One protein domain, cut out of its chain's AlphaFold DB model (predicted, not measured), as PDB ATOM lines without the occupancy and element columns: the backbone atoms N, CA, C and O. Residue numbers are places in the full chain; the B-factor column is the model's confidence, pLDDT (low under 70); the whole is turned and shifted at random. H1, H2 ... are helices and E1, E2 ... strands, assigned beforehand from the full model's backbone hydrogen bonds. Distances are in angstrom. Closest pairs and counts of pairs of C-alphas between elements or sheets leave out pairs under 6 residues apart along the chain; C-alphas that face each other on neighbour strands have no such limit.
ATOM      1  N   PRO A   2     266.171 237.434  82.185       68.44
ATOM      2  CA  PRO A   2     267.379 237.897  81.508       68.44
ATOM      3  C   PRO A   2     267.898 236.776  80.595       68.44
ATOM      4  O   PRO A   2     267.847 235.605  80.971       68.44
ATOM      5  N   SER A   3     268.302 237.120  79.375       76.38
ATOM      6  CA  SER A   3     268.891 236.173  78.428       76.38
ATOM      7  C   SER A   3     270.235 235.666  78.953       76.38
ATOM      8  O   SER A   3     270.966 236.407  79.609       76.38
ATOM      9  N   ASP A   4     270.564 234.407  78.656       93.31
ATOM     10  CA  ASP A   4     271.876 233.834  78.959       93.31
ATOM     11  C   ASP A   4     272.977 234.686  78.285       93.31
ATOM     12  O   ASP A   4     272.977 234.816  77.051       93.31
ATOM     13  N   PRO A   5     273.913 235.280  79.054       93.12
ATOM     14  CA  PRO A   5     274.996 236.092  78.509       93.12
ATOM     15  C   PRO A   5     275.829 235.365  77.449       93.12
ATOM     16  O   PRO A   5     276.284 236.003  76.498       93.12
ATOM     17  N   MET A   6     275.987 234.041  77.560       93.12
ATOM     18  CA  MET A   6     276.735 233.241  76.586       93.12
ATOM     19  C   MET A   6     276.004 233.134  75.252       93.12
ATOM     20  O   MET A   6     276.636 233.225  74.199       93.12
ATOM     21  N   VAL A   7     274.677 232.996  75.282       94.31
ATOM     22  CA  VAL A   7     273.849 232.984  74.067       94.31
ATOM     23  C   VAL A   7     273.907 234.344  73.378       94.31
ATOM     24  O   VAL A   7     274.092 234.413  72.163       94.31
ATOM     25  N   SER A   8     273.814 235.429  74.154       94.25
ATOM     26  CA  SER A   8     273.935 236.795  73.633       94.25
ATOM     27  C   SER A   8     275.302 237.028  72.977       94.25
ATOM     28  O   SER A   8     275.372 237.435  71.816       94.25
ATOM     29  N   LEU A   9     276.391 236.680  73.673       94.19
ATOM     30  CA  LEU A   9     277.755 236.811  73.160       94.19
ATOM     31  C   LEU A   9     277.963 235.996  71.878       94.19
ATOM     32  O   LEU A   9     278.487 236.524  70.898       94.19
ATOM     33  N   ALA A  10     277.527 234.734  71.859       94.06
ATOM     34  CA  ALA A  10     277.636 233.879  70.681       94.06
ATOM     35  C   ALA A  10     276.879 234.472  69.482       94.06
ATOM     36  O   ALA A  10     277.421 234.515  68.376       94.06
ATOM     37  N   SER A  11     275.665 234.989  69.704       95.00
ATOM     38  CA  SER A  11     274.885 235.665  68.665       95.00
ATOM     39  C   SER A  11     275.600 236.908  68.132       95.00
ATOM     40  O   SER A  11     275.623 237.117  66.920       95.00
ATOM     41  N   SER A  12     276.194 237.731  69.001       95.44
ATOM     42  CA  SER A  12     276.924 238.932  68.580       95.44
ATOM     43  C   SER A  12     278.200 238.601  67.805       95.44
ATOM     44  O   SER A  12     278.447 239.207  66.766       95.44
ATOM     45  N   VAL A  13     278.985 237.622  68.266       95.50
ATOM     46  CA  VAL A  13     280.204 237.165  67.571       95.50
ATOM     47  C   VAL A  13     279.864 236.590  66.197       95.50
ATOM     48  O   VAL A  13     280.574 236.849  65.228       95.50
ATOM     49  N   HIS A  14     278.763 235.842  66.095       94.94
ATOM     50  CA  HIS A  14     278.309 235.283  64.826       94.94
ATOM     51  C   HIS A  14     277.816 236.363  63.849       94.94
ATOM     52  O   HIS A  14     278.163 236.322  62.672       94.94
ATOM     53  N   ALA A  15     277.033 237.336  64.330       96.25
ATOM     54  CA  ALA A  15     276.480 238.412  63.503       96.25
ATOM     55  C   ALA A  15     277.521 239.472  63.094       96.25
ATOM     56  O   ALA A  15     277.358 240.120  62.062       96.25
ATOM     57  N   GLY A  16     278.578 239.654  63.894       94.12
ATOM     58  CA  GLY A  16     279.651 240.628  63.678       94.12
ATOM     59  C   GLY A  16     281.035 239.974  63.616       94.12
ATOM     60  O   GLY A  16     281.838 240.162  64.538       94.12
ATOM     61  N   PRO A  17     281.350 239.201  62.559       92.12
ATOM     62  CA  PRO A  17     282.662 238.583  62.421       92.12
ATOM     63  C   PRO A  17     283.752 239.658  62.360       92.12
ATOM     64  O   PRO A  17     283.632 240.651  61.643       92.12
ATOM     65  N   ASN A  18     284.857 239.428  63.069       91.50
ATOM     66  CA  ASN A  18     286.002 240.341  63.181       91.50
ATOM     67  C   ASN A  18     285.748 241.636  63.968       91.50
ATOM     68  O   ASN A  18     286.620 242.502  63.986       91.50
ATOM     69  N   THR A  19     284.600 241.782  64.635       95.50
ATOM     70  CA  THR A  19     284.326 242.929  65.522       95.50
ATOM     71  C   THR A  19     284.887 242.724  66.934       95.50
ATOM     72  O   THR A  19     285.099 243.689  67.663       95.50
ATOM     73  N   PHE A  20     285.166 241.477  67.316       95.12
ATOM     74  CA  PHE A  20     285.677 241.117  68.635       95.12
ATOM     75  C   PHE A  20     287.181 240.826  68.603       95.12
ATOM     76  O   PHE A  20     287.706 240.254  67.643       95.12
ATOM     77  N   ALA A  21     287.852 241.180  69.697       95.31
ATOM     78  CA  ALA A  21     289.237 240.830  69.976       95.31
ATOM     79  C   ALA A  21     289.311 239.969  71.241       95.31
ATOM     80  O   ALA A  21     288.502 240.130  72.157       95.31
ATOM     81  N   LEU A  22     290.291 239.069  71.295       96.06
ATOM     82  CA  LEU A  22     290.579 238.265  72.480       96.06
ATOM     83  C   LEU A  22     291.798 238.830  73.211       96.06
ATOM     84  O   LEU A  22     292.856 239.000  72.608       96.06
ATOM     85  N   LEU A  23     291.650 239.085  74.511       95.75
ATOM     86  CA  LEU A  23     292.748 239.421  75.417       95.75
ATOM     87  C   LEU A  23     292.961 238.241  76.359       95.75
ATOM     88  O   LEU A  23     292.074 237.911  77.147       95.75
ATOM     89  N   LEU A  24     294.099 237.567  76.225       93.44
ATOM     90  CA  LEU A  24     294.372 236.292  76.880       93.44
ATOM     91  C   LEU A  24     295.475 236.453  77.924       93.44
ATOM     92  O   LEU A  24     296.530 237.016  77.636       93.44
ATOM     93  N   GLY A  25     295.226 235.926  79.119       90.06
ATOM     94  CA  GLY A  25     296.222 235.804  80.180       90.06
ATOM     95  C   GLY A  25     296.737 234.375  80.326       90.06
ATOM     96  O   GLY A  25     296.226 233.446  79.694       90.06
ATOM     97  N   SER A  26     297.701 234.184  81.228       85.88
ATOM     98  CA  SER A  26     298.289 232.870  81.553       85.88
ATOM     99  C   SER A  26     297.255 231.823  81.991       85.88
ATOM    100  O   SER A  26     297.467 230.629  81.801       85.88
ATOM    101  N   GLY A  27     296.094 232.253  82.499       87.44
ATOM    102  CA  GLY A  27     295.002 231.363  82.904       87.44
ATOM    103  C   GLY A  27     294.481 230.434  81.796       87.44
ATOM    104  O   GLY A  27     293.960 229.366  82.102       87.44
ATOM    105  N   ILE A  28     294.666 230.778  80.515       91.19
ATOM    106  CA  ILE A  28     294.316 229.900  79.381       91.19
ATOM    107  C   ILE A  28     295.173 228.619  79.326       91.19
ATOM    108  O   ILE A  28     294.720 227.604  78.778       91.19
ATOM    109  N   SER A  29     296.366 228.660  79.928       90.69
ATOM    110  CA  SER A  29     297.362 227.579  79.945       90.69
ATOM    111  C   SER A  29     297.568 226.957  81.331       90.69
ATOM    112  O   SER A  29     298.202 225.909  81.441       90.69
ATOM    113  N   ALA A  30     296.993 227.533  82.392       85.94
ATOM    114  CA  ALA A  30     297.116 226.991  83.749       85.94
ATOM    115  C   ALA A  30     296.610 225.536  83.838       85.94
ATOM    116  O   ALA A  30     297.248 224.672  84.428       85.94
ATOM    117  N   GLY A  31     295.496 225.228  83.160       86.81
ATOM    118  CA  GLY A  31     294.927 223.877  83.126       86.81
ATOM    119  C   GLY A  31     295.744 222.836  82.345       86.81
ATOM    120  O   GLY A  31     295.392 221.663  82.395       86.81
ATOM    121  N   SER A  32     296.793 223.242  81.620       90.44
ATOM    122  CA  SER A  32     297.744 222.326  80.970       90.44
ATOM    123  C   SER A  32     299.013 222.098  81.794       90.44
ATOM    124  O   SER A  32     299.902 221.407  81.325       90.44
ATOM    125  N   GLY A  33     299.141 222.668  82.995       90.88
ATOM    126  CA  GLY A  33     300.367 222.541  83.793       90.88
ATOM    127  C   GLY A  33     301.479 223.516  83.396       90.88
ATOM    128  O   GLY A  33     302.610 223.358  83.838       90.88
ATOM    129  N   VAL A  34     301.167 224.541  82.594       92.81
ATOM    130  CA  VAL A  34     302.068 225.687  82.412       92.81
ATOM    131  C   VAL A  34     301.872 226.626  83.607       92.81
ATOM    132  O   VAL A  34     300.733 227.053  83.833       92.81
ATOM    133  N   PRO A  35     302.931 226.971  84.358       92.06
ATOM    134  CA  PRO A  35     302.814 227.862  85.501       92.06
ATOM    135  C   PRO A  35     302.453 229.284  85.064       92.06
ATOM    136  O   PRO A  35     302.793 229.766  83.978       92.06
ATOM    137  N   LEU A 107     300.703 217.243  79.401       94.25
ATOM    138  CA  LEU A 107     301.058 218.521  80.011       94.25
ATOM    139  C   LEU A 107     301.713 219.469  79.000       94.25
ATOM    140  O   LEU A 107     302.309 219.061  78.009       94.25
ATOM    141  N   LYS A 108     301.552 220.767  79.261       93.69
ATOM    142  CA  LYS A 108     302.015 221.909  78.458       93.69
ATOM    143  C   LYS A 108     301.577 221.866  76.986       93.69
ATOM    144  O   LYS A 108     302.133 222.550  76.135       93.69
ATOM    145  N   LEU A 109     300.513 221.117  76.696       94.00
ATOM    146  CA  LEU A 109     299.875 221.063  75.384       94.00
ATOM    147  C   LEU A 109     298.731 222.085  75.258       94.00
ATOM    148  O   LEU A 109     298.155 222.514  76.265       94.00
ATOM    149  N   PRO A 110     298.331 222.457  74.023       94.44
ATOM    150  CA  PRO A 110     297.184 223.327  73.798       94.44
ATOM    151  C   PRO A 110     295.910 222.831  74.501       94.44
ATOM    152  O   PRO A 110     295.401 221.740  74.260       94.44
ATOM    153  N   THR A 111     295.350 223.677  75.362       94.62
ATOM    154  CA  THR A 111     294.097 223.385  76.075       94.62
ATOM    155  C   THR A 111     292.867 223.428  75.155       94.62
ATOM    156  O   THR A 111     292.890 223.942  74.031       94.62
ATOM    157  N   LYS A 112     291.711 222.978  75.667       95.06
ATOM    158  CA  LYS A 112     290.407 223.122  74.984       95.06
ATOM    159  C   LYS A 112     290.123 224.567  74.556       95.06
ATOM    160  O   LYS A 112     289.503 224.777  73.512       95.06
ATOM    161  N   ALA A 113     290.577 225.540  75.344       95.06
ATOM    162  CA  ALA A 113     290.414 226.954  75.042       95.06
ATOM    163  C   ALA A 113     291.275 227.373  73.838       95.06
ATOM    164  O   ALA A 113     290.747 227.993  72.918       95.06
ATOM    165  N   HIS A 114     292.537 226.932  73.763       96.00
ATOM    166  CA  HIS A 114     293.387 227.137  72.582       96.00
ATOM    167  C   HIS A 114     292.738 226.576  71.312       96.00
ATOM    168  O   HIS A 114     292.619 227.275  70.305       96.00
ATOM    169  N   HIS A 115     292.230 225.341  71.369       96.94
ATOM    170  CA  HIS A 115     291.541 224.736  70.229       96.94
ATOM    171  C   HIS A 115     290.246 225.471  69.849       96.94
ATOM    172  O   HIS A 115     289.920 225.568  68.666       96.94
ATOM    173  N   ALA A 116     289.494 225.996  70.819       96.31
ATOM    174  CA  ALA A 116     288.305 226.801  70.542       96.31
ATOM    175  C   ALA A 116     288.658 228.120  69.844       96.31
ATOM    176  O   ALA A 116     288.013 228.476  68.859       96.31
ATOM    177  N   ILE A 117     289.716 228.792  70.296       96.38
ATOM    178  CA  ILE A 117     290.225 230.018  69.676       96.38
ATOM    179  C   ILE A 117     290.685 229.739  68.245       96.38
ATOM    180  O   ILE A 117     290.281 230.456  67.332       96.38
ATOM    181  N   ALA A 118     291.435 228.657  68.022       97.25
ATOM    182  CA  ALA A 118     291.860 228.255  66.683       97.25
ATOM    183  C   ALA A 118     290.665 228.058  65.733       97.25
ATOM    184  O   ALA A 118     290.703 228.517  64.593       97.25
ATOM    185  N   ARG A 119     289.567 227.449  66.208       97.50
ATOM    186  CA  ARG A 119     288.329 227.314  65.418       97.50
ATOM    187  C   ARG A 119     287.661 228.659  65.126       97.50
ATOM    188  O   ARG A 119     287.189 228.856  64.011       97.50
ATOM    189  N   LEU A 120     287.629 229.584  66.088       96.06
ATOM    190  CA  LEU A 120     287.071 230.929  65.884       96.06
ATOM    191  C   LEU A 120     287.876 231.734  64.857       96.06
ATOM    192  O   LEU A 120     287.289 232.418  64.018       96.06
ATOM    193  N   VAL A 121     289.206 231.622  64.895       96.75
ATOM    194  CA  VAL A 121     290.105 232.261  63.924       96.75
ATOM    195  C   VAL A 121     289.941 231.635  62.540       96.75
ATOM    196  O   VAL A 121     289.713 232.354  61.571       96.75
ATOM    197  N   ALA A 122     289.981 230.304  62.444       96.94
ATOM    198  CA  ALA A 122     289.802 229.589  61.180       96.94
ATOM    199  C   ALA A 122     288.426 229.859  60.542       96.94
ATOM    200  O   ALA A 122     288.316 229.940  59.322       96.94
ATOM    201  N   GLY A 123     287.388 230.047  61.363       95.56
ATOM    202  CA  GLY A 123     286.045 230.429  60.920       95.56
ATOM    203  C   GLY A 123     285.879 231.911  60.561       95.56
ATOM    204  O   GLY A 123     284.790 232.306  60.156       95.56
ATOM    205  N   GLY A 124     286.915 232.744  60.710       95.75
ATOM    206  CA  GLY A 124     286.864 234.173  60.386       95.75
ATOM    207  C   GLY A 124     286.064 235.031  61.374       95.75
ATOM    208  O   GLY A 124     285.690 236.155  61.036       95.75
ATOM    209  N   PHE A 125     285.796 234.517  62.581       96.62
ATOM    210  CA  PHE A 125     285.049 235.227  63.624       96.62
ATOM    211  C   PHE A 125     285.938 236.163  64.449       96.62
ATOM    212  O   PHE A 125     285.479 237.221  64.881       96.62
ATOM    213  N   VAL A 126     287.211 235.803  64.644       96.06
ATOM    214  CA  VAL A 126     288.205 236.586  65.397       96.06
ATOM    215  C   VAL A 126     289.472 236.751  64.562       96.06
ATOM    216  O   VAL A 126     289.987 235.778  64.018       96.06
ATOM    217  N   LYS A 127     290.006 237.977  64.509       94.94
ATOM    218  CA  LYS A 127     291.288 238.296  63.848       94.94
ATOM    219  C   LYS A 127     292.350 238.863  64.778       94.94
ATOM    220  O   LYS A 127     293.526 238.840  64.432       94.94
ATOM    221  N   VAL A 128     291.946 239.393  65.929       95.81
ATOM    222  CA  VAL A 128     292.847 240.077  66.857       95.81
ATOM    223  C   VAL A 128     292.926 239.279  68.151       95.81
ATOM    224  O   VAL A 128     291.913 239.057  68.814       95.81
ATOM    225  N   ILE A 129     294.143 238.858  68.491       95.88
ATOM    226  CA  ILE A 129     294.486 238.191  69.747       95.88
ATOM    227  C   ILE A 129     295.650 238.968  70.359       95.88
ATOM    228  O   ILE A 129     296.627 239.256  69.669       95.88
ATOM    229  N   GLY A 130     295.540 239.317  71.636       92.44
ATOM    230  CA  GLY A 130     296.580 240.025  72.371       92.44
ATOM    231  C   GLY A 130     296.701 239.551  73.818       92.44
ATOM    232  O   GLY A 130     295.842 238.807  74.299       92.44
ATOM    233  N   PRO A 131     297.760 239.971  74.523       87.19
ATOM    234  CA  PRO A 131     297.924 239.676  75.939       87.19
ATOM    235  C   PRO A 131     296.940 240.493  76.789       87.19
ATOM    236  O   PRO A 131     296.693 241.671  76.506       87.19
ATOM    237  N   SER A 132     296.395 239.892  77.846       81.56
ATOM    238  CA  SER A 132     295.767 240.653  78.931       81.56
ATOM    239  C   SER A 132     296.862 241.373  79.719       81.56
ATOM    240  O   SER A 132     297.857 240.744  80.079       81.56
ATOM    241  N   ARG A 133     296.696 242.678  79.945       59.25
ATOM    242  CA  ARG A 133     297.586 243.444  80.826       59.25
ATOM    243  C   ARG A 133     297.417 243.034  82.280       59.25
ATOM    244  O   ARG A 133     296.279 242.652  82.631       59.25
TER     245      ARG A 133
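AT A GLANCE: This is residues 2 to 35 and 107 to 133 of the 133 residues of an uncharacterized protein of Acidimicrobiaceae bacterium (UniProt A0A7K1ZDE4). A narrow ribbon of two parallel strands, E1 and E2, has helix H3 over one face, nearer to E2 than to E1, while helix H1 lies off the end where E1 begins and short H2 follows the other end of E1, near the start of H3. Residues 2 to 11, of which 5 to 11 belong to H1, stick out from the rest as an arm. The printed part has 61 residues with three named helices and two named strands, in the order H1, E1, H2, H3, E2, and its class is mixed, helices and strands. The whole is only just loose, close to compact, with a radius of gyration of the C-alphas of 13.1 A and spans of 35 by 27 by 22 A.

IN THESE COORDINATES: H1 is residues 5 to 15, beginning at C-alpha 5 at (274.996, 236.092, 78.509) and measuring 15.3 A from first to last C-alpha. E1 is residues 20 to 24, 12.9 A long. H2 is residues 27 to 30, 4.9 A long. After the cut, H3 is residues 112 to 122, 15.3 A long, with C-alpha 112 at (290.407, 223.122, 74.984). E2 is residues 126 to 131, 14.7 A long, ending at C-alpha 131 at (297.924, 239.676, 75.939).

HOW THE PARTS SIT: E1 and E2 are parallel neighbours, with 30 degrees between their directions. C-alphas 21 and 128 face each other at 4.8 A, and N 22 and O 128 at 3.0 A and N 130 and O 22 at 2.9 A are within hydrogen-bond range. The closest C-alphas of H3 and E2 are those of Leu 120 and Val 126, 5.8 A apart. H3 and E1 are apart. H2 and H3 are close but not clearly touching, with the C-alphas of Ile 28 and Ala 113 closest at 6.5 A. The closest C-alphas of H1 and E1 are those of Val 13 and Phe 20, 6.8 A apart. H1 is apart from H2 and H3, and only just apart from E2, at 8.3 A. In H1 and H3 every O i to N i+4 pair is within hydrogen-bond range; H2 is too short for such a pair, and its one O i to N i+3 pair is not within range.

THE WHOLE: The C-alphas of Pro 2 and Leu 107 are the two farthest apart, at 38.9 A. Without the stretch that stands free, the body of 51 residues spans 35 by 23 by 14 A. Residues 36 to 106 are not printed, and C-alphas 35 and 107 are 11.0 A apart across this cut. The links H1 to E1, E1 to H2 and H3 to E2 are tight; that from H2 to H3 runs across the cut. The mean pLDDT of the printed part is 92.4, and residues 2 and 133, the latter the chain's last, are under 70.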